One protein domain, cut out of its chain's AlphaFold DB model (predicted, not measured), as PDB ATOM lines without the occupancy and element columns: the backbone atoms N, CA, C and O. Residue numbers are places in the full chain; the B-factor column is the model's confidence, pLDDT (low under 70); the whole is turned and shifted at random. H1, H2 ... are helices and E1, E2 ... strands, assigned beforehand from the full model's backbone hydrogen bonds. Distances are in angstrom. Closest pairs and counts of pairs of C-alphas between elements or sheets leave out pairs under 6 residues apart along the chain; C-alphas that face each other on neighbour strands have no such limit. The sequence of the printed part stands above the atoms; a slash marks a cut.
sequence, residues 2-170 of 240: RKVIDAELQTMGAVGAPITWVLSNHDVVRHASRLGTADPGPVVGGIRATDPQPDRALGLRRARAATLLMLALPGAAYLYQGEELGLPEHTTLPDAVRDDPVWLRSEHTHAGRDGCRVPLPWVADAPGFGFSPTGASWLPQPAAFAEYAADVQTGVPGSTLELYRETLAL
ATOM      1  N   ARG A   2     154.952 149.982 131.194       93.00
ATOM      2  CA  ARG A   2     154.859 151.413 130.798       93.00
ATOM      3  C   ARG A   2     153.648 152.147 131.393       93.00
ATOM      4  O   ARG A   2     153.828 153.106 132.121       93.00
ATOM      5  N   LYS A   3     152.438 151.611 131.186       93.25
ATOM      6  CA  LYS A   3     151.190 152.183 131.732       93.25
ATOM      7  C   LYS A   3     151.205 152.372 133.255       93.25
ATOM      8  O   LYS A   3     150.631 153.333 133.736       93.25
ATOM      9  N   VAL A   4     151.838 151.455 133.995       92.88
ATOM     10  CA  VAL A   4     151.963 151.557 135.460       92.88
ATOM     11  C   VAL A   4     152.926 152.687 135.805       92.88
ATOM     12  O   VAL A   4     152.582 153.547 136.597       92.88
ATOM     13  N   ILE A   5     154.089 152.744 135.149       95.56
ATOM     14  CA  ILE A   5     155.064 153.823 135.359       95.56
ATOM     15  C   ILE A   5     154.435 155.195 135.074       95.56
ATOM     16  O   ILE A   5     154.571 156.102 135.890       95.56
ATOM     17  N   ASP A   6     153.709 155.330 133.960       95.50
ATOM     18  CA  ASP A   6     153.014 156.569 133.596       95.50
ATOM     19  C   ASP A   6     151.950 156.951 134.629       95.50
ATOM     20  O   ASP A   6     151.921 158.093 135.086       95.50
ATOM     21  N   ALA A   7     151.106 155.994 135.028       95.00
ATOM     22  CA  ALA A   7     150.040 156.230 135.996       95.00
ATOM     23  C   ALA A   7     150.586 156.661 137.363       95.00
ATOM     24  O   ALA A   7     150.066 157.610 137.950       95.00
ATOM     25  N   GLU A   8     151.650 156.021 137.853       94.00
ATOM     26  CA  GLU A   8     152.250 156.367 139.142       94.00
ATOM     27  C   GLU A   8     152.950 157.735 139.087       94.00
ATOM     28  O   GLU A   8     152.751 158.574 139.969       94.00
ATOM     29  N   LEU A   9     153.717 158.016 138.022       93.81
ATOM     30  CA  LEU A   9     154.362 159.322 137.837       93.81
ATOM     31  C   LEU A   9     153.336 160.453 137.721       93.81
ATOM     32  O   LEU A   9     153.538 161.525 138.294       93.81
ATOM     33  N   GLN A  10     152.233 160.220 137.008       93.62
ATOM     34  CA  GLN A  10     151.144 161.182 136.886       93.62
ATOM     35  C   GLN A  10     150.443 161.405 138.231       93.62
ATOM     36  O   GLN A  10     150.240 162.553 138.622       93.62
ATOM     37  N   THR A  11     150.106 160.329 138.945       93.56
ATOM     38  CA  THR A  11     149.412 160.385 140.241       93.56
ATOM     39  C   THR A  11     150.220 161.169 141.269       93.56
ATOM     40  O   THR A  11     149.713 162.122 141.858       93.56
ATOM     41  N   MET A  12     151.498 160.825 141.442       91.94
ATOM     42  CA  MET A  12     152.365 161.500 142.410       91.94
ATOM     43  C   MET A  12     152.704 162.929 141.971       91.94
ATOM     44  O   MET A  12     152.717 163.851 142.788       91.94
ATOM     45  N   GLY A  13     152.902 163.138 140.665       89.69
ATOM     46  CA  GLY A  13     153.151 164.455 140.085       89.69
ATOM     47  C   GLY A  13     151.994 165.436 140.282       89.69
ATOM     48  O   GLY A  13     152.244 166.607 140.563       89.69
ATOM     49  N   ALA A  14     150.741 164.972 140.213       92.38
ATOM     50  CA  ALA A  14     149.549 165.808 140.387       92.38
ATOM     51  C   ALA A  14     149.446 166.452 141.782       92.38
ATOM     52  O   ALA A  14     148.822 167.500 141.931       92.38
ATOM     53  N   VAL A  15     150.078 165.847 142.791       93.94
ATOM     54  CA  VAL A  15     150.105 166.344 144.177       93.94
ATOM     55  C   VAL A  15     151.482 166.870 144.598       93.94
ATOM     56  O   VAL A  15     151.687 167.196 145.764       93.94
ATOM     57  N   GLY A  16     152.444 166.951 143.668       89.56
ATOM     58  CA  GLY A  16     153.813 167.391 143.952       89.56
ATOM     59  C   GLY A  16     154.586 166.465 144.902       89.56
ATOM     60  O   GLY A  16     155.564 166.898 145.513       89.56
ATOM     61  N   ALA A  17     154.153 165.211 145.051       89.56
ATOM     62  CA  ALA A  17     154.764 164.252 145.961       89.56
ATOM     63  C   ALA A  17     155.892 163.460 145.271       89.56
ATOM     64  O   ALA A  17     155.819 163.181 144.071       89.56
ATOM     65  N   PRO A  18     156.940 163.059 146.012       86.25
ATOM     66  CA  PRO A  18     157.969 162.176 145.481       86.25
ATOM     67  C   PRO A  18     157.414 160.762 145.272       86.25
ATOM     68  O   PRO A  18     156.715 160.230 146.129       86.25
ATOM     69  N   ILE A  19     157.775 160.128 144.157       93.38
ATOM     70  CA  ILE A  19     157.424 158.734 143.870       93.38
ATOM     71  C   ILE A  19     158.411 157.755 144.518       93.38
ATOM     72  O   ILE A  19     159.605 158.051 144.652       93.38
ATOM     73  N   THR A  20     157.917 156.578 144.892       94.69
ATOM     74  CA  THR A  20     158.710 155.481 145.452       94.69
ATOM     75  C   THR A  20     158.517 154.213 144.634       94.69
ATOM     76  O   THR A  20     157.382 153.820 144.375       94.69
ATOM     77  N   TRP A  21     159.610 153.537 144.290       96.94
ATOM     78  CA  TRP A  21     159.588 152.274 143.558       96.94
ATOM     79  C   TRP A  21     160.069 151.126 144.436       96.94
ATOM     80  O   TRP A  21     161.073 151.258 145.141       96.94
ATOM     81  N   VAL A  22     159.344 150.010 144.388       95.75
ATOM     82  CA  VAL A  22     159.597 148.829 145.216       95.75
ATOM     83  C   VAL A  22     159.325 147.575 144.389       95.75
ATOM     84  O   VAL A  22     158.239 147.423 143.831       95.75
ATOM     85  N   LEU A  23     160.292 146.658 144.317       95.38
ATOM     86  CA  LEU A  23     160.101 145.342 143.688       95.38
ATOM     87  C   LEU A  23     159.806 144.247 144.712       95.38
ATOM     88  O   LEU A  23     159.098 143.282 144.405       95.38
ATOM     89  N   SER A  24     160.381 144.349 145.907       95.38
ATOM     90  CA  SER A  24     160.231 143.378 146.989       95.38
ATOM     91  C   SER A  24     160.113 144.082 148.332       95.38
ATOM     92  O   SER A  24     160.571 145.204 148.512       95.38
ATOM     93  N   ASN A  25     159.457 143.413 149.269       95.69
ATOM     94  CA  ASN A  25     159.382 143.784 150.672       95.69
ATOM     95  C   ASN A  25     159.111 142.506 151.487       95.69
ATOM     96  O   ASN A  25     159.072 141.405 150.940       95.69
ATOM     97  N   HIS A  26     158.892 142.659 152.787       95.38
ATOM     98  CA  HIS A  26     158.628 141.563 153.721       95.38
ATOM     99  C   HIS A  26     157.199 140.985 153.651       95.38
ATOM    100  O   HIS A  26     156.842 140.155 154.490       95.38
ATOM    101  N   ASP A  27     156.372 141.445 152.708       93.19
ATOM    102  CA  ASP A  27     154.967 141.056 152.558       93.19
ATOM    103  C   ASP A  27     154.636 140.394 151.222       93.19
ATOM    104  O   ASP A  27     153.545 139.845 151.065       93.19
ATOM    105  N   VAL A  28     155.555 140.424 150.260       92.19
ATOM    106  CA  VAL A  28     155.347 139.842 148.933       92.19
ATOM    107  C   VAL A  28     156.429 138.824 148.615       92.19
ATOM    108  O   VAL A  28     157.571 138.958 149.052       92.19
ATOM    109  N   VAL A  29     156.074 137.843 147.783       94.94
ATOM    110  CA  VAL A  29     157.031 136.892 147.210       94.94
ATOM    111  C   VAL A  29     158.178 137.651 146.550       94.94
ATOM    112  O   VAL A  29     157.936 138.568 145.749       94.94
ATOM    113  N   ARG A  30     159.420 137.250 146.850       96.69
ATOM    114  CA  ARG A  30     160.639 137.843 146.285       96.69
ATOM    115  C   ARG A  30     160.540 137.918 144.769       96.69
ATOM    116  O   ARG A  30     160.172 136.950 144.099       96.69
ATOM    117  N   HIS A  31     160.883 139.073 144.206       96.81
ATOM    118  CA  HIS A  31     160.668 139.320 142.783       96.81
ATOM    119  C   HIS A  31     161.472 138.370 141.870       96.81
ATOM    120  O   HIS A  31     160.996 138.042 140.786       96.81
ATOM    121  N   ALA A  32     162.616 137.853 142.340       97.25
ATOM    122  CA  ALA A  32     163.393 136.800 141.677       97.25
ATOM    123  C   ALA A  32     162.624 135.483 141.491       97.25
ATOM    124  O   ALA A  32     162.836 134.802 140.495       97.25
ATOM    125  N   SER A  33     161.689 135.151 142.384       96.56
ATOM    126  CA  SER A  33     160.775 134.018 142.198       96.56
ATOM    127  C   SER A  33     159.507 134.434 141.463       96.56
ATOM    128  O   SER A  33     159.090 133.765 140.521       96.56
ATOM    129  N   ARG A  34     158.910 135.573 141.839       95.19
ATOM    130  CA  ARG A  34     157.648 136.065 141.262       95.19
ATOM    131  C   ARG A  34     157.725 136.273 139.749       95.19
ATOM    132  O   ARG A  34     156.763 136.006 139.048       95.19
ATOM    133  N   LEU A  35     158.860 136.741 139.230       95.50
ATOM    134  CA  LEU A  35     159.049 136.954 137.789       95.50
ATOM    135  C   LEU A  35     159.406 135.667 137.022       95.50
ATOM    136  O   LEU A  35     159.433 135.681 135.789       95.50
ATOM    137  N   GLY A  36     159.678 134.570 137.736       95.62
ATOM    138  CA  GLY A  36     159.913 133.238 137.179       95.62
ATOM    139  C   GLY A  36     158.642 132.398 137.020       95.62
ATOM    140  O   GLY A  36     158.724 131.268 136.548       95.62
ATOM    141  N   THR A  37     157.473 132.913 137.411       92.69
ATOM    142  CA  THR A  37     156.188 132.227 137.215       92.69
ATOM    143  C   THR A  37     155.666 132.418 135.786       92.69
ATOM    144  O   THR A  37     156.077 133.332 135.062       92.69
ATOM    145  N   ALA A  38     154.741 131.545 135.369       84.44
ATOM    146  CA  ALA A  38     154.065 131.658 134.074       84.44
ATOM    147  C   ALA A  38     153.195 132.926 133.983       84.44
ATOM    148  O   ALA A  38     153.164 133.569 132.935       84.44
ATOM    149  N   ASP A  39     152.548 133.298 135.091       79.62
ATOM    150  CA  ASP A  39     151.791 134.542 135.242       79.62
ATOM    151  C   ASP A  39     152.428 135.411 136.346       79.62
ATOM    152  O   ASP A  39     152.194 135.180 137.540       79.62
ATOM    153  N   PRO A  40     153.317 136.358 135.988       68.25
ATOM    154  CA  PRO A  40     154.040 137.196 136.938       68.25
ATOM    155  C   PRO A  40     153.157 138.350 137.444       68.25
ATOM    156  O   PRO A  40     153.414 139.525 137.173       68.25
ATOM    157  N   GLY A  41     152.108 138.010 138.190       67.12
ATOM    158  CA  GLY A  41     151.296 138.937 138.983       67.12
ATOM    159  C   GLY A  41     151.740 138.999 140.453       67.12
ATOM    160  O   GLY A  41     152.682 138.307 140.856       67.12
ATOM    161  N   PRO A  42     151.087 139.820 141.297       61.22
ATOM    162  CA  PRO A  42     151.251 139.734 142.743       61.22
ATOM    163  C   PRO A  42     150.826 138.337 143.214       61.22
ATOM    164  O   PRO A  42     149.642 138.012 143.212       61.22
ATOM    165  N   VAL A  43     151.787 137.505 143.618       63.22
ATOM    166  CA  VAL A  43     151.485 136.236 144.292       63.22
ATOM    167  C   VAL A  43     151.137 136.571 145.737       63.22
ATOM    168  O   VAL A  43     152.006 136.687 146.604       63.22
ATOM    169  N   VAL A  44     149.852 136.832 145.962       65.50
ATOM    170  CA  VAL A  44     149.291 137.077 147.289       65.50
ATOM    171  C   VAL A  44     149.171 135.731 147.997       65.50
ATOM    172  O   VAL A  44     148.547 134.815 147.475       65.50
ATOM    173  N   GLY A  45     149.774 135.611 149.181       76.25
ATOM    174  CA  GLY A  45     149.682 134.395 149.993       76.25
ATOM    175  C   GLY A  45     150.863 133.429 149.886       76.25
ATOM    176  O   GLY A  45     150.780 132.357 150.476       76.25
ATOM    177  N   GLY A  46     151.960 133.804 149.220       89.19
ATOM    178  CA  GLY A  46     153.204 133.024 149.181       89.19
ATOM    179  C   GLY A  46     153.178 131.835 148.215       89.19
ATOM    180  O   GLY A  46     152.247 131.685 147.431       89.19
ATOM    181  N   ILE A  47     154.229 131.009 148.251       92.81
ATOM    182  CA  ILE A  47     154.374 129.802 147.417       92.81
ATOM    183  C   ILE A  47     154.645 128.603 148.330       92.81
ATOM    184  O   ILE A  47     155.505 128.671 149.214       92.81
ATOM    185  N   ARG A  48     153.914 127.507 148.117       92.50
ATOM    186  CA  ARG A  48     154.090 126.211 148.784       92.50
ATOM    187  C   ARG A  48     154.874 125.247 147.903       92.50
ATOM    188  O   ARG A  48     154.953 125.406 146.686       92.50
ATOM    189  N   ALA A  49     155.372 124.171 148.511       93.38
ATOM    190  CA  ALA A  49     156.048 123.093 147.789       93.38
ATOM    191  C   ALA A  49     155.132 122.383 146.773       93.38
ATOM    192  O   ALA A  49     155.614 121.811 145.801       93.38
ATOM    193  N   THR A  50     153.818 122.411 147.012       92.06
ATOM    194  CA  THR A  50     152.786 121.784 146.173       92.06
ATOM    195  C   THR A  50     152.321 122.659 145.013       92.06
ATOM    196  O   THR A  50     151.621 122.167 144.131       92.06
ATOM    197  N   ASP A  51     152.677 123.941 145.015       91.50
ATOM    198  CA  ASP A  51     152.271 124.876 143.970       91.50
ATOM    199  C   ASP A  51     153.186 124.736 142.741       91.50
ATOM    200  O   ASP A  51     154.302 124.211 142.850       91.50
ATOM    201  N   PRO A  52     152.775 125.230 141.558       92.38
ATOM    202  CA  PRO A  52     153.678 125.363 140.421       92.38
ATOM    203  C   PRO A  52     154.921 126.177 140.799       92.38
ATOM    204  O   PRO A  52     154.830 127.345 141.184       92.38
ATOM    205  N   GLN A  53     156.094 125.552 140.698       94.56
ATOM    206  CA  GLN A  53     157.347 126.185 141.102       94.56
ATOM    207  C   GLN A  53     157.835 127.177 140.034       94.56
ATOM    208  O   GLN A  53     157.752 126.878 138.840       94.56
ATOM    209  N   PRO A  54     158.365 128.346 140.436       95.44
ATOM    210  CA  PRO A  54     158.917 129.316 139.498       95.44
ATOM    211  C   PRO A  54     160.196 128.792 138.833       95.44
ATOM    212  O   PRO A  54     161.021 128.133 139.470       95.44
ATOM    213  N   ASP A  55     160.410 129.157 137.568       97.12
ATOM    214  CA  ASP A  55     161.699 128.965 136.902       97.12
ATOM    215  C   ASP A  55     162.718 129.929 137.517       97.12
ATOM    216  O   ASP A  55     162.691 131.143 137.290       97.12
ATOM    217  N   ARG A  56     163.635 129.369 138.310       95.88
ATOM    218  CA  ARG A  56     164.674 130.114 139.027       95.88
ATOM    219  C   ARG A  56     165.591 130.896 138.084       95.88
ATOM    220  O   ARG A  56     165.924 132.044 138.372       95.88
ATOM    221  N   ALA A  57     166.010 130.297 136.970       96.88
ATOM    222  CA  ALA A  57     166.961 130.924 136.057       96.88
ATOM    223  C   ALA A  57     166.298 132.063 135.271       96.88
ATOM    224  O   ALA A  57     166.877 133.141 135.112       96.88
ATOM    225  N   LEU A  58     165.067 131.849 134.802       97.19
ATOM    226  CA  LEU A  58     164.266 132.886 134.159       97.19
ATOM    227  C   LEU A  58     163.932 134.025 135.126       97.19
ATOM    228  O   LEU A  58     164.073 135.197 134.765       97.19
ATOM    229  N   GLY A  59     163.523 133.678 136.344       97.50
ATOM    230  CA  GLY A  59     163.178 134.620 137.397       97.50
ATOM    231  C   GLY A  59     164.343 135.534 137.765       97.50
ATOM    232  O   GLY A  59     164.174 136.753 137.763       97.50
ATOM    233  N   LEU A  60     165.550 134.983 137.948       98.25
ATOM    234  CA  LEU A  60     166.756 135.771 138.210       98.25
ATOM    235  C   LEU A  60     167.095 136.727 137.055       98.25
ATOM    236  O   LEU A  60     167.374 137.903 137.297       98.25
ATOM    237  N   ARG A  61     167.035 136.264 135.796       98.12
ATOM    238  CA  ARG A  61     167.283 137.127 134.621       98.12
ATOM    239  C   ARG A  61     166.325 138.320 134.597       98.12
ATOM    240  O   ARG A  61     166.762 139.468 134.520       98.12
ATOM    241  N   ARG A  62     165.024 138.050 134.741       97.94
ATOM    242  CA  ARG A  62     163.980 139.084 134.769       97.94
ATOM    243  C   ARG A  62     164.105 140.014 135.976       97.94
ATOM    244  O   ARG A  62     163.866 141.206 135.830       97.94
ATOM    245  N   ALA A  63     164.497 139.500 137.138       98.25
ATOM    246  CA  ALA A  63     164.703 140.287 138.351       98.25
ATOM    247  C   ALA A  63     165.843 141.296 138.222       98.25
ATOM    248  O   ALA A  63     165.667 142.476 138.529       98.25
ATOM    249  N   ARG A  64     166.978 140.867 137.668       98.81
ATOM    250  CA  ARG A  64     168.100 141.764 137.369       98.81
ATOM    251  C   ARG A  64     167.687 142.850 136.368       98.81
ATOM    252  O   ARG A  64     167.993 144.020 136.574       98.81
ATOM    253  N   ALA A  65     166.931 142.491 135.325       98.75
ATOM    254  CA  ALA A  65     166.409 143.458 134.356       98.75
ATOM    255  C   ALA A  65     165.415 144.455 134.989       98.75
ATOM    256  O   ALA A  65     165.504 145.661 134.759       98.75
ATOM    257  N   ALA A  66     164.496 143.966 135.827       98.31
ATOM    258  CA  ALA A  66     163.534 144.790 136.558       98.31
ATOM    259  C   ALA A  66     164.221 145.741 137.548       98.31
ATOM    260  O   ALA A  66     163.779 146.876 137.716       98.31
ATOM    261  N   THR A  67     165.321 145.307 138.164       98.69
ATOM    262  CA  THR A  67     166.141 146.142 139.047       98.69
ATOM    263  C   THR A  67     166.783 147.290 138.282       98.69
ATOM    264  O   THR A  67     166.667 148.434 138.713       98.69
ATOM    265  N   LEU A  68     167.398 147.025 137.124       98.69
ATOM    266  CA  LEU A  68     167.966 148.084 136.281       98.69
ATOM    267  C   LEU A  68     166.894 149.067 135.806       98.69
ATOM    268  O   LEU A  68     167.137 150.269 135.780       98.69
ATOM    269  N   LEU A  69     165.697 148.580 135.475       98.62
ATOM    270  CA  LEU A  69     164.556 149.447 135.189       98.62
ATOM    271  C   LEU A  69     164.238 150.344 136.392       98.62
ATOM    272  O   LEU A  69     164.267 151.564 136.265       98.62
ATOM    273  N   MET A  70     163.975 149.752 137.561       98.50
ATOM    274  CA  MET A  70     163.603 150.474 138.782       98.50
ATOM    275  C   MET A  70     164.661 151.511 139.185       98.50
ATOM    276  O   MET A  70     164.330 152.662 139.477       98.50
ATOM    277  N   LEU A  71     165.937 151.123 139.167       98.69
ATOM    278  CA  LEU A  71     167.065 151.980 139.523       98.69
ATOM    279  C   LEU A  71     167.368 153.056 138.477       98.69
ATOM    280  O   LEU A  71     168.202 153.918 138.751       98.69
ATOM    281  N   ALA A  72     166.694 153.071 137.329       98.50
ATOM    282  CA  ALA A  72     166.782 154.172 136.379       98.50
ATOM    283  C   ALA A  72     165.593 155.137 136.448       98.50
ATOM    284  O   ALA A  72     165.672 156.237 135.908       98.50
ATOM    285  N   LEU A  73     164.501 154.776 137.130       98.06
ATOM    286  CA  LEU A  73     163.333 155.648 137.265       98.06
ATOM    287  C   LEU A  73     163.621 156.836 138.207       98.06
ATOM    288  O   LEU A  73     164.362 156.684 139.191       98.06
ATOM    289  N   PRO A  74     163.032 158.021 137.957       96.75
ATOM    290  CA  PRO A  74     163.100 159.141 138.891       96.75
ATOM    291  C   PRO A  74     162.328 158.827 140.179       96.75
ATOM    292  O   PRO A  74     161.357 158.079 140.150       96.75
ATOM    293  N   GLY A  75     162.747 159.397 141.311       96.06
ATOM    294  CA  GLY A  75     162.169 159.141 142.636       96.06
ATOM    295  C   GLY A  75     163.041 158.278 143.550       96.06
ATOM    296  O   GLY A  75     164.220 158.036 143.283       96.06
ATOM    297  N   ALA A  76     162.475 157.831 144.667       96.38
ATOM    298  CA  ALA A  76     163.154 156.938 145.600       96.38
ATOM    299  C   ALA A  76     163.003 155.475 145.161       96.38
ATOM    300  O   ALA A  76     161.973 155.088 144.615       96.38
ATOM    301  N   ALA A  77     164.019 154.658 145.426       97.12
ATOM    302  CA  ALA A  77     163.961 153.209 145.257       97.12
ATOM    303  C   ALA A  77     164.189 152.554 146.621       97.12
ATOM    304  O   ALA A  77     165.104 152.959 147.342       97.12
ATOM    305  N   TYR A  78     163.364 151.570 146.968       97.56
ATOM    306  CA  TYR A  78     163.530 150.764 148.174       97.56
ATOM    307  C   TYR A  78     163.968 149.368 147.768       97.56
ATOM    308  O   TYR A  78     163.330 148.742 146.921       97.56
ATOM    309  N   LEU A  79     165.047 148.907 148.393       98.38
ATOM    310  CA  LEU A  79     165.614 147.587 148.163       98.38
ATOM    311  C   LEU A  79     165.352 146.725 149.394       98.38
ATOM    312  O   LEU A  79     165.612 147.159 150.519       98.38
ATOM    313  N   TYR A  80     164.813 145.527 149.195       98.44
ATOM    314  CA  TYR A  80     164.551 144.589 150.278       98.44
ATOM    315  C   TYR A  80     165.710 143.618 150.473       98.44
ATOM    316  O   TYR A  80     166.205 143.036 149.520       98.44
ATOM    317  N   GLN A  81     166.098 143.389 151.724       98.38
ATOM    318  CA  GLN A  81     167.273 142.591 152.064       98.38
ATOM    319  C   GLN A  81     167.322 141.226 151.335       98.38
ATOM    320  O   GLN A  81     166.358 140.442 151.348       98.38
ATOM    321  N   GLY A  82     168.449 140.944 150.682       98.44
ATOM    322  CA  GLY A  82     168.677 139.753 149.863       98.44
ATOM    323  C   GLY A  82     168.232 139.887 148.404       98.44
ATOM    324  O   GLY A  82     168.570 139.031 147.591       98.44
ATOM    325  N   GLU A  83     167.501 140.936 148.019       98.44
ATOM    326  CA  GLU A  83     167.195 141.168 146.604       98.44
ATOM    327  C   GLU A  83     168.462 141.476 145.789       98.44
ATOM    328  O   GLU A  83     168.600 141.004 144.663       98.44
ATOM    329  N   GLU A  84     169.431 142.151 146.411       98.69
ATOM    330  CA  GLU A  84     170.766 142.428 145.883       98.69
ATOM    331  C   GLU A  84     171.610 141.165 145.692       98.69
ATOM    332  O   GLU A  84     172.558 141.159 144.917       98.69
ATOM    333  N   LEU A  85     171.241 140.070 146.357       98.69
ATOM    334  CA  LEU A  85     171.855 138.760 146.167       98.69
ATOM    335  C   LEU A  85     171.171 137.973 145.040       98.69
ATOM    336  O   LEU A  85     171.640 136.901 144.671       98.69
ATOM    337  N   GLY A  86     170.060 138.471 144.487       98.31
ATOM    338  CA  GLY A  86     169.199 137.702 143.587       98.31
ATOM    339  C   GLY A  86     168.465 136.563 144.299       98.31
ATOM    340  O   GLY A  86     168.087 135.585 143.652       98.31
ATOM    341  N   LEU A  87     168.292 136.674 145.622       98.38
ATOM    342  CA  LEU A  87     167.763 135.616 146.475       98.38
ATOM    343  C   LEU A  87     166.322 135.250 146.061       98.38
ATOM    344  O   LEU A  87     165.455 136.135 146.029       98.38
ATOM    345  N   PRO A  88     166.030 133.975 145.748       97.31
ATOM    346  CA  PRO A  88     164.671 133.525 145.482       97.31
ATOM    347  C   PRO A  88     163.871 133.370 146.782       97.31
ATOM    348  O   PRO A  88     164.415 133.262 147.878       97.31
ATOM    349  N   GLU A  89     162.551 133.328 146.646       96.31
ATOM    350  CA  GLU A  89     161.625 132.896 147.699       96.31
ATOM    351  C   GLU A  89     161.977 131.485 148.197       96.31
ATOM    352  O   GLU A  89     162.262 130.600 147.382       96.31
ATOM    353  N   HIS A  90     161.868 131.220 149.503       96.62
ATOM    354  CA  HIS A  90     161.858 129.841 149.998       96.62
ATOM    355  C   HIS A  90     160.482 129.197 149.755       96.62
ATOM    356  O   HIS A  90     159.612 129.171 150.622       96.62
ATOM    357  N   THR A  91     160.294 128.645 148.557       95.00
ATOM    358  CA  THR A  91     159.010 128.075 148.100       95.00
ATOM    359  C   THR A  91     158.654 126.734 148.744       95.00
ATOM    360  O   THR A  91     157.498 126.327 148.755       95.00
ATOM    361  N   THR A  92     159.640 126.036 149.304       94.62
ATOM    362  CA  THR A  92     159.484 124.711 149.922       94.62
ATOM    363  C   THR A  92     159.556 124.733 151.449       94.62
ATOM    364  O   THR A  92     159.819 123.698 152.060       94.62
ATOM    365  N   LEU A  93     159.343 125.897 152.075       95.31
ATOM    366  CA  LEU A  93     159.341 126.032 153.533       95.31
ATOM    367  C   LEU A  93     158.301 125.068 154.145       95.31
ATOM    368  O   LEU A  93     157.127 125.146 153.756       95.31
ATOM    369  N   PRO A  94     158.695 124.164 155.067       94.00
ATOM    370  CA  PRO A  94     157.765 123.206 155.652       94.00
ATOM    371  C   PRO A  94     156.636 123.897 156.416       94.00
ATOM    372  O   PRO A  94     156.867 124.831 157.179       94.00
ATOM    373  N   ASP A  95     155.417 123.384 156.278       93.69
ATOM    374  CA  ASP A  95     154.235 123.972 156.921       93.69
ATOM    375  C   ASP A  95     154.340 123.986 158.459       93.69
ATOM    376  O   ASP A  95     153.837 124.899 159.106       93.69
ATOM    377  N   ALA A  96     155.065 123.027 159.047       94.12
ATOM    378  CA  ALA A  96     155.271 122.916 160.494       94.12
ATOM    379  C   ALA A  96     156.144 124.027 161.110       94.12
ATOM    380  O   ALA A  96     156.187 124.143 162.331       94.12
ATOM    381  N   VAL A  97     156.859 124.807 160.292       94.62
ATOM    382  CA  VAL A  97     157.729 125.903 160.758       94.62
ATOM    383  C   VAL A  97     157.230 127.283 160.327       94.62
ATOM    384  O   VAL A  97     157.921 128.270 160.551       94.62
ATOM    385  N   ARG A  98     156.056 127.367 159.686       94.38
ATOM    386  CA  ARG A  98     155.440 128.646 159.314       94.38
ATOM    387  C   ARG A  98     154.933 129.359 160.565       94.38
ATOM    388  O   ARG A  98     154.242 128.755 161.382       94.38
ATOM    389  N   ASP A  99     155.254 130.641 160.669       91.94
ATOM    390  CA  ASP A  99     154.972 131.496 161.828       91.94
ATOM    391  C   ASP A  99     154.112 132.721 161.450       91.94
ATOM    392  O   ASP A  99     153.573 133.419 162.308       91.94
ATOM    393  N   ASP A 100     153.917 132.994 160.154       94.25
ATOM    394  CA  ASP A 100     153.077 134.101 159.701       94.25
ATOM    395  C   ASP A 100     151.611 133.913 160.142       94.25
ATOM    396  O   ASP A 100     150.968 132.941 159.748       94.25
ATOM    397  N   PRO A 101     150.989 134.885 160.839       93.06
ATOM    398  CA  PRO A 101     149.560 134.841 161.139       93.06
ATOM    399  C   PRO A 101     148.650 134.628 159.921       93.06
ATOM    400  O   PRO A 101     147.535 134.142 160.092       93.06
ATOM    401  N   VAL A 102     149.080 134.983 158.701       92.19
ATOM    402  CA  VAL A 102     148.335 134.676 157.463       92.19
ATOM    403  C   VAL A 102     148.183 133.167 157.256       92.19
ATOM    404  O   VAL A 102     147.105 132.727 156.860       92.19
ATOM    405  N   TRP A 103     149.211 132.373 157.572       92.94
ATOM    406  CA  TRP A 103     149.160 130.910 157.506       92.94
ATOM    407  C   TRP A 103     148.024 130.372 158.383       92.94
ATOM    408  O   TRP A 103     147.120 129.695 157.895       92.94
ATOM    409  N   LEU A 104     148.001 130.780 159.655       91.38
ATOM    410  CA  LEU A 104     146.995 130.351 160.629       91.38
ATOM    411  C   LEU A 104     145.589 130.867 160.292       91.38
ATOM    412  O   LEU A 104     144.621 130.113 160.303       91.38
ATOM    413  N   ARG A 105     145.459 132.161 159.973       93.06
ATOM    414  CA  ARG A 105     144.158 132.813 159.727       93.06
ATOM    415  C   ARG A 105     143.501 132.390 158.421       93.06
ATOM    416  O   ARG A 105     142.295 132.551 158.284       93.06
ATOM    417  N   SER A 106     144.285 131.898 157.468       92.25
ATOM    418  CA  SER A 106     143.769 131.351 156.213       92.25
ATOM    419  C   SER A 106     143.368 129.880 156.328       92.25
ATOM    420  O   SER A 106     143.108 129.257 155.304       92.25
ATOM    421  N   GLU A 107     143.362 129.300 157.533       93.31
ATOM    422  CA  GLU A 107     143.135 127.863 157.735       93.31
ATOM    423  C   GLU A 107     144.104 127.013 156.891       93.31
ATOM    424  O   GLU A 107     143.731 125.996 156.312       93.31
ATOM    425  N   HIS A 108     145.367 127.456 156.798       91.19
ATOM    426  CA  HIS A 108     146.440 126.779 156.060       91.19
ATOM    427  C   HIS A 108     146.230 126.706 154.534       91.19
ATOM    428  O   HIS A 108     146.814 125.858 153.850       91.19
ATOM    429  N   THR A 109     145.413 127.606 153.978       89.25
ATOM    430  CA  THR A 109     145.197 127.705 152.524       89.25
ATOM    431  C   THR A 109     146.204 128.624 151.831       89.25
ATOM    432  O   THR A 109     146.553 128.374 150.680       89.25
ATOM    433  N   HIS A 110     146.744 129.630 152.529       90.06
ATOM    434  CA  HIS A 110     147.814 130.497 152.029       90.06
ATOM    435  C   HIS A 110     149.125 130.214 152.751       90.06
ATOM    436  O   HIS A 110     149.159 130.248 153.975       90.06
ATOM    437  N   ALA A 111     150.219 130.047 152.004       91.50
ATOM    438  CA  ALA A 111     151.569 129.861 152.539       91.50
ATOM    439  C   ALA A 111     152.021 131.013 153.465       91.50
ATOM    440  O   ALA A 111     152.864 130.818 154.341       91.50
ATOM    441  N   GLY A 112     151.476 132.216 153.272       92.69
ATOM    442  CA  GLY A 112     151.875 133.418 153.996       92.69
ATOM    443  C   GLY A 112     153.170 134.020 153.450       92.69
ATOM    444  O   GLY A 112     153.555 133.790 152.306       92.69
ATOM    445  N   ARG A 113     153.826 134.839 154.267       95.06
ATOM    446  CA  ARG A 113     154.948 135.712 153.890       95.06
ATOM    447  C   ARG A 113     156.303 135.189 154.362       95.06
ATOM    448  O   ARG A 113     157.326 135.795 154.073       95.06
ATOM    449  N   ASP A 114     156.337 134.070 155.082       96.19
ATOM    450  CA  ASP A 114     157.580 133.544 155.664       96.19
ATOM    451  C   ASP A 114     158.637 133.182 154.619       96.19
ATOM    452  O   ASP A 114     159.831 133.317 154.883       96.19
ATOM    453  N   GLY A 115     158.227 132.811 153.401       96.06
ATOM    454  CA  GLY A 115     159.156 132.467 152.323       96.06
ATOM    455  C   GLY A 115     160.111 133.607 151.938       96.06
ATOM    456  O   GLY A 115     161.250 133.336 151.542       96.06
ATOM    457  N   CYS A 116     159.711 134.871 152.119       96.25
ATOM    458  CA  CYS A 116     160.561 136.037 151.874       96.25
ATOM    459  C   CYS A 116     161.281 136.541 153.137       96.25
ATOM    460  O   CYS A 116     162.128 137.435 153.046       96.25
ATOM    461  N   ARG A 117     160.988 135.964 154.309       97.38
ATOM    462  CA  ARG A 117     161.523 136.366 155.624       97.38
ATOM    463  C   ARG A 117     162.594 135.424 156.169       97.38
ATOM    464  O   ARG A 117     163.165 135.699 157.222       97.38
ATOM    465  N   VAL A 118     162.879 134.344 155.447       97.62
ATOM    466  CA  VAL A 118     163.975 133.424 155.756       97.62
ATOM    467  C   VAL A 118     165.288 134.206 155.943       97.62
ATOM    468  O   VAL A 118     165.562 135.112 155.148       97.62
ATOM    469  N   PRO A 119     166.086 133.887 156.984       97.81
ATOM    470  CA  PRO A 119     167.364 134.538 157.242       97.81
ATOM    471  C   PRO A 119     168.294 134.583 156.028       97.81
ATOM    472  O   PRO A 119     168.268 133.698 155.174       97.81
ATOM    473  N   LEU A 120     169.109 135.638 155.962       98.38
ATOM    474  CA  LEU A 120     169.986 135.890 154.822       98.38
ATOM    475  C   LEU A 120     171.242 135.014 154.856       98.38
ATOM    476  O   LEU A 120     171.836 134.866 155.928       98.38
ATOM    477  N   PRO A 121     171.702 134.540 153.685       98.31
ATOM    478  CA  PRO A 121     172.984 133.875 153.566       98.31
ATOM    479  C   PRO A 121     174.123 134.898 153.442       98.31
ATOM    480  O   PRO A 121     174.201 135.673 152.490       98.31
ATOM    481  N   TRP A 122     175.031 134.894 154.411       98.50
ATOM    482  CA  TRP A 122     176.210 135.762 154.462       98.50
ATOM    483  C   TRP A 122     177.491 135.050 154.033       98.50
ATOM    484  O   TRP A 122     178.263 135.622 153.270       98.50
ATOM    485  N   VAL A 123     177.707 133.830 154.533       98.44
ATOM    486  CA  VAL A 123     178.918 133.023 154.318       98.44
ATOM    487  C   VAL A 123     178.520 131.602 153.931       98.44
ATOM    488  O   VAL A 123     177.962 130.893 154.768       98.44
ATOM    489  N   ALA A 124     178.786 131.183 152.692       98.06
ATOM    490  CA  ALA A 124     178.246 129.945 152.111       98.06
ATOM    491  C   ALA A 124     178.573 128.675 152.915       98.06
ATOM    492  O   ALA A 124     177.715 127.810 153.076       98.06
ATOM    493  N   ASP A 125     179.786 128.587 153.463       97.25
ATOM    494  CA  ASP A 125     180.265 127.387 154.162       97.25
ATOM    495  C   ASP A 125     180.146 127.478 155.698       97.25
ATOM    496  O   ASP A 125     180.587 126.583 156.423       97.25
ATOM    497  N   ALA A 126     179.551 128.552 156.231       97.81
ATOM    498  CA  ALA A 126     179.352 128.720 157.670       97.81
ATOM    499  C   ALA A 126     178.022 128.105 158.153       97.81
ATOM    500  O   ALA A 126     177.045 128.056 157.399       97.81
ATOM    501  N   PRO A 127     177.916 127.710 159.441       96.81
ATOM    502  CA  PRO A 127     176.637 127.338 160.044       96.81
ATOM    503  C   PRO A 127     175.563 128.402 159.786       96.81
ATOM    504  O   PRO A 127     175.803 129.598 159.953       96.81
ATOM    505  N   GLY A 128     174.383 127.969 159.324       95.38
ATOM    506  CA  GLY A 128     173.270 128.869 158.990       95.38
ATOM    507  C   GLY A 128     173.659 129.954 157.993       95.38
ATOM    508  O   GLY A 128     173.195 131.084 158.127       95.38
ATOM    509  N   PHE A 129     174.578 129.640 157.082       98.19
ATOM    510  CA  PHE A 129     175.165 130.570 156.130       98.19
ATOM    511  C   PHE A 129     175.697 131.854 156.782       98.19
ATOM    512  O   PHE A 129     175.571 132.944 156.238       98.19
ATOM    513  N   GLY A 130     176.243 131.758 157.997       97.56
ATOM    514  CA  GLY A 130     176.786 132.896 158.741       97.56
ATOM    515  C   GLY A 130     175.741 133.758 159.459       97.56
ATOM    516  O   GLY A 130     176.113 134.716 160.130       97.56
ATOM    517  N   PHE A 131     174.447 133.429 159.375       97.81
ATOM    518  CA  PHE A 131     173.404 134.119 160.145       97.81
ATOM    519  C   PHE A 131     173.420 133.742 161.632       97.81
ATOM    520  O   PHE A 131     173.127 134.570 162.493       97.81
ATOM    521  N   SER A 132     173.740 132.483 161.942       95.69
ATOM    522  CA  SER A 132     173.706 131.940 163.300       95.69
ATOM    523  C   SER A 132     174.912 131.038 163.541       95.69
ATOM    524  O   SER A 132     175.149 130.140 162.735       95.69
ATOM    525  N   PRO A 133     175.643 131.186 164.662       93.56
ATOM    526  CA  PRO A 133     176.837 130.384 164.936       93.56
ATOM    527  C   PRO A 133     176.543 128.882 165.071       93.56
ATOM    528  O   PRO A 133     177.442 128.065 164.898       93.56
ATOM    529  N   THR A 134     175.296 128.505 165.372       94.38
ATOM    530  CA  THR A 134     174.858 127.102 165.487       94.38
ATOM    531  C   THR A 134     174.153 126.592 164.233       94.38
ATOM    532  O   THR A 134     173.835 125.411 164.140       94.38
ATOM    533  N   GLY A 135     173.847 127.486 163.292       91.31
ATOM    534  CA  GLY A 135     172.985 127.221 162.147       91.31
ATOM    535  C   GLY A 135     171.487 127.171 162.443       91.31
ATOM    536  O   GLY A 135     170.695 127.140 161.504       91.31
ATOM    537  N   ALA A 136     171.080 127.229 163.715       92.31
ATOM    538  CA  ALA A 136     169.673 127.312 164.084       92.31
ATOM    539  C   ALA A 136     169.133 128.734 163.883       92.31
ATOM    540  O   ALA A 136     169.773 129.716 164.272       92.31
ATOM    541  N   SER A 137     167.927 128.839 163.328       94.06
ATOM    542  CA  SER A 137     167.191 130.090 163.148       94.06
ATOM    543  C   SER A 137     165.685 129.855 163.233       94.06
ATOM    544  O   SER A 137     165.219 128.724 163.115       94.06
ATOM    545  N   TRP A 138     164.928 130.934 163.445       95.19
ATOM    546  CA  TRP A 138     163.467 130.897 163.591       95.19
ATOM    547  C   TRP A 138     162.743 130.393 162.331       95.19
ATOM    548  O   TRP A 138     161.733 129.711 162.446       95.19
ATOM    549  N   LEU A 139     163.311 130.636 161.144       96.75
ATOM    550  CA  LEU A 139     162.953 129.957 159.897       96.75
ATOM    551  C   LEU A 139     164.186 129.248 159.322       96.75
ATOM    552  O   LEU A 139     165.258 129.865 159.288       96.75
ATOM    553  N   PRO A 140     164.073 127.990 158.861       95.06
ATOM    554  CA  PRO A 140     165.190 127.265 158.268       95.06
ATOM    555  C   PRO A 140     165.567 127.837 156.898       95.06
ATOM    556  O   PRO A 140     164.709 128.174 156.083       95.06
ATOM    557  N   GLN A 141     166.870 127.911 156.634       96.00
ATOM    558  CA  GLN A 141     167.408 128.264 155.320       96.00
ATOM    559  C   GLN A 141     167.515 127.004 154.443       96.00
ATOM    560  O   GLN A 141     167.999 125.976 154.926       96.00
ATOM    561  N   PRO A 142     167.102 127.039 153.161       95.50
ATOM    562  CA  PRO A 142     167.275 125.904 152.261       95.50
ATOM    563  C   PRO A 142     168.738 125.794 151.812       95.50
ATOM    564  O   PRO A 142     169.398 126.808 151.605       95.50
ATOM    565  N   ALA A 143     169.232 124.575 151.570       95.56
ATOM    566  CA  ALA A 143     170.633 124.334 151.188       95.56
ATOM    567  C   ALA A 143     171.100 125.174 149.981       95.56
ATOM    568  O   ALA A 143     172.227 125.654 149.947       95.56
ATOM    569  N   ALA A 144     170.200 125.416 149.024       95.88
ATOM    570  CA  ALA A 144     170.480 126.216 147.835       95.88
ATOM    571  C   ALA A 144     170.815 127.695 148.121       95.88
ATOM    572  O   ALA A 144     171.283 128.381 147.222       95.88
ATOM    573  N   PHE A 145     170.576 128.215 149.333       96.94
ATOM    574  CA  PHE A 145     170.967 129.584 149.698       96.94
ATOM    575  C   PHE A 145     172.488 129.774 149.766       96.94
ATOM    576  O   PHE A 145     172.938 130.910 149.633       96.94
ATOM    577  N   ALA A 146     173.273 128.695 149.862       97.81
ATOM    578  CA  ALA A 146     174.731 128.750 149.737       97.81
ATOM    579  C   ALA A 146     175.177 129.429 148.426       97.81
ATOM    580  O   ALA A 146     176.097 130.239 148.434       97.81
ATOM    581  N   GLU A 147     174.472 129.174 147.315       97.69
ATOM    582  CA  GLU A 147     174.758 129.766 145.995       97.69
ATOM    583  C   GLU A 147     174.531 131.289 145.952       97.69
ATOM    584  O   GLU A 147     175.014 131.969 145.050       97.69
ATOM    585  N   TYR A 148     173.775 131.824 146.914       98.31
ATOM    586  CA  TYR A 148     173.386 133.232 146.980       98.31
ATOM    587  C   TYR A 148     174.116 133.998 148.082       98.31
ATOM    588  O   TYR A 148     173.880 135.199 148.217       98.31
ATOM    589  N   ALA A 149     174.978 133.339 148.860       98.62
ATOM    590  CA  ALA A 149     175.653 133.965 149.985       98.62
ATOM    591  C   ALA A 149     176.493 135.182 149.559       98.62
ATOM    592  O   ALA A 149     177.022 135.259 148.446       98.62
ATOM    593  N   ALA A 150     176.577 136.181 150.437       98.75
ATOM    594  CA  ALA A 150     177.245 137.440 150.116       98.75
ATOM    595  C   ALA A 150     178.753 137.275 149.839       98.75
ATOM    596  O   ALA A 150     179.305 137.991 148.996       98.75
ATOM    597  N   ASP A 151     179.418 136.337 150.516       98.75
ATOM    598  CA  ASP A 151     180.839 136.031 150.338       98.75
ATOM    599  C   ASP A 151     181.154 135.472 148.944       98.75
ATOM    600  O   ASP A 151     182.107 135.927 148.317       98.75
ATOM    601  N   VAL A 152     180.316 134.578 148.411       98.56
ATOM    602  CA  VAL A 152     180.512 133.985 147.074       98.56
ATOM    603  C   VAL A 152     180.151 134.928 145.923       98.56
ATOM    604  O   VAL A 152     180.446 134.626 144.769       98.56
ATOM    605  N   GLN A 153     179.520 136.073 146.203       98.75
ATOM    606  CA  GLN A 153     179.204 137.096 145.196       98.75
ATOM    607  C   GLN A 153     180.119 138.322 145.246       98.75
ATOM    608  O   GLN A 153     180.215 139.050 144.253       98.75
ATOM    609  N   THR A 154     180.769 138.578 146.382       98.62
ATOM    610  CA  THR A 154     181.589 139.778 146.581       98.62
ATOM    611  C   THR A 154     182.834 139.737 145.704       98.62
ATOM    612  O   THR A 154     183.622 138.798 145.764       98.62
ATOM    613  N   GLY A 155     183.021 140.778 144.891       98.12
ATOM    614  CA  GLY A 155     184.151 140.886 143.970       98.12
ATOM    615  C   GLY A 155     184.094 139.925 142.779       98.12
ATOM    616  O   GLY A 155     185.065 139.847 142.030       98.12
ATOM    617  N   VAL A 156     182.984 139.204 142.584       98.38
ATOM    618  CA  VAL A 156     182.795 138.288 141.452       98.38
ATOM    619  C   VAL A 156     182.138 139.041 140.290       98.38
ATOM    620  O   VAL A 156     180.970 139.427 140.406       98.38
ATOM    621  N   PRO A 157     182.835 139.236 139.152       96.12
ATOM    622  CA  PRO A 157     182.276 139.949 138.010       96.12
ATOM    623  C   PRO A 157     180.973 139.317 137.519       96.12
ATOM    624  O   PRO A 157     180.885 138.108 137.308       96.12
ATOM    625  N   GLY A 158     179.952 140.150 137.324       94.81
ATOM    626  CA  GLY A 158     178.635 139.710 136.862       94.81
ATOM    627  C   GLY A 158     177.719 139.133 137.948       94.81
ATOM    628  O   GLY A 158     176.547 138.876 137.644       94.81
ATOM    629  N   SER A 159     178.179 138.987 139.201       98.38
ATOM    630  CA  SER A 159     177.310 138.605 140.323       98.38
ATOM    631  C   SER A 159     176.165 139.609 140.509       98.38
ATOM    632  O   SER A 159     176.191 140.726 139.983       98.38
ATOM    633  N   THR A 160     175.088 139.205 141.184       98.62
ATOM    634  CA  THR A 160     173.956 140.124 141.407       98.62
ATOM    635  C   THR A 160     174.340 141.211 142.397       98.62
ATOM    636  O   THR A 160     173.982 142.369 142.193       98.62
ATOM    637  N   LEU A 161     175.169 140.870 143.383       98.81
ATOM    638  CA  LEU A 161     175.671 141.835 144.349       98.81
ATOM    639  C   LEU A 161     176.498 142.945 143.687       98.81
ATOM    640  O   LEU A 161     176.259 144.123 143.957       98.81
ATOM    641  N   GLU A 162     177.427 142.592 142.792       98.69
ATOM    642  CA  GLU A 162     178.223 143.596 142.072       98.69
ATOM    643  C   GLU A 162     177.364 144.401 141.089       98.69
ATOM    644  O   GLU A 162     177.475 145.625 141.059       98.69
ATOM    645  N   LEU A 163     176.394 143.770 140.407       98.62
ATOM    646  CA  LEU A 163     175.422 144.489 139.572       98.62
ATOM    647  C   LEU A 163     174.706 145.598 140.360       98.62
ATOM    648  O   LEU A 163     174.579 146.722 139.875       98.62
ATOM    649  N   TYR A 164     174.226 145.297 141.569       98.81
ATOM    650  CA  TYR A 164     173.549 146.278 142.418       98.81
ATOM    651  C   TYR A 164     174.500 147.398 142.860       98.81
ATOM    652  O   TYR A 164     174.128 148.572 142.791       98.81
ATOM    653  N   ARG A 165     175.725 147.058 143.283       98.69
ATOM    654  CA  ARG A 165     176.750 148.033 143.699       98.69
ATOM    655  C   ARG A 165     177.086 149.011 142.571       98.69
ATOM    656  O   ARG A 165     177.028 150.224 142.783       98.69
ATOM    657  N   GLU A 166     177.366 148.490 141.379       98.31
ATOM    658  CA  GLU A 166     177.685 149.267 140.177       98.31
ATOM    659  C   GLU A 166     176.503 150.150 139.757       98.31
ATOM    660  O   GLU A 166     176.636 151.367 139.616       98.31
ATOM    661  N   THR A 167     175.306 149.565 139.652       98.44
ATOM    662  CA  THR A 167     174.101 150.283 139.206       98.44
ATOM    663  C   THR A 167     173.709 151.400 140.180       98.44
ATOM    664  O   THR A 167     173.293 152.479 139.759       98.44
ATOM    665  N   LEU A 168     173.870 151.200 141.495       98.75
ATOM    666  CA  LEU A 168     173.620 152.241 142.498       98.75
ATOM    667  C   LEU A 168     174.658 153.370 142.451       98.75
ATOM    668  O   LEU A 168     174.305 154.531 142.689       98.75
ATOM    669  N   ALA A 169     175.919 153.057 142.143       98.69
ATOM    670  CA  ALA A 169     176.946 154.068 141.917       98.69
ATOM    671  C   ALA A 169     176.599 154.934 140.696       98.69
ATOM    672  O   ALA A 169     176.527 156.157 140.834       98.69
ATOM    673  N   LEU A 170     176.246 154.308 139.569       98.62
ATOM    674  CA  LEU A 170     175.808 154.989 138.345       98.62
ATOM    675  C   LEU A 170     174.530 155.807 138.563       98.62
ATOM    676  O   LEU A 170     174.445 156.966 138.158       98.62
TER     677      LEU A 170
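AT A GLANCE: This is residues 2 to 170 of the 240 residues of the protein "Trehalose synthase/amylase TreS" of bacterium ADurb.BinA028 (UniProt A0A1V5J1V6). Picture a small parallel sheet of two strands, E1 and E2, met on one side by the end of the long helix H3, with helix H8 running beside H3 the same way. H1 lies at one end of the longest axis; the other end is mostly loops, with H4 at one side of it and H5 and H6 at the opposite side, while short H2 lies near the middle. You are reading 169 residues with eight named helices and two named strands, in the order H1 E1 H2 H3 E2 H4 H5 H6 H7 H8. The class is mostly helix, though under half of the residues are in named elements. The whole is compact, with a radius of gyration of the C-alphas of 16.9 A and spans of 50 by 44 by 27 A.

HOW THE PARTS SIT: Start at H1, residues 2 to 14, which touches no helix but is near E1, residues 20 to 22. Go on to H2, residues 31 to 34, which touches H3, residues 56 to 70; their closest C-alphas, of Ala 32 and Gly 59, are 4.8 A apart. Next comes E2, residues 76 to 78, the parallel neighbour of E1 at 25 degrees; look for N 21 and O 76, 2.8 A apart, within hydrogen-bond range. E1, H2, H3 and E2 form a strand-helix-strand unit, two parallel neighbour strands with helices between, and its crossover is right-handed. The closest C-alphas of E1 and H3, of Trp 21 and Met 70, are 6.5 A apart. H4, residues 101 to 105, touches no helix. H5, residues 127 to 130, and H6, residues 143 to 148, are close but not clearly touching; their closest C-alphas, of Phe 129 and Ala 146, are 6.7 A apart. H7, residues 150 to 153, meets H6 only through their link and touches H8, residues 160 to 170, closest at C-alphas 153 and 161, 6.0 A. H8 and H3 are close but not clearly touching, at a shallow tilt of 11 degrees, the same way. Every O i to N i+4 pair is within hydrogen-bond range in H1, H3, H4 and H8; H6 has 0 of 2, but 3 of 3 O i to N i+3 pairs, and H2, H5 and H7 are too short for an i+4 pair.

IN THESE COORDINATES: Find C-alpha 2 at (154.859, 151.413, 130.798); H1 runs 18.1 A from there. H3 begins at C-alpha 56, (164.674, 130.114, 139.027), and runs 20.4 A. H8 runs 15.3 A to C-alpha 170 at (175.808, 154.989, 138.345).

THE WHOLE: The two C-alphas farthest apart, of Ala 14 and Thr 134, are 52.6 A apart. The printed part has no cut. The links H2 to H3, E2 to H4, H4 to H5 and H5 to H6 are long. Mean pLDDT of the printed part is 94.6; residues 40 to 44 are under 70.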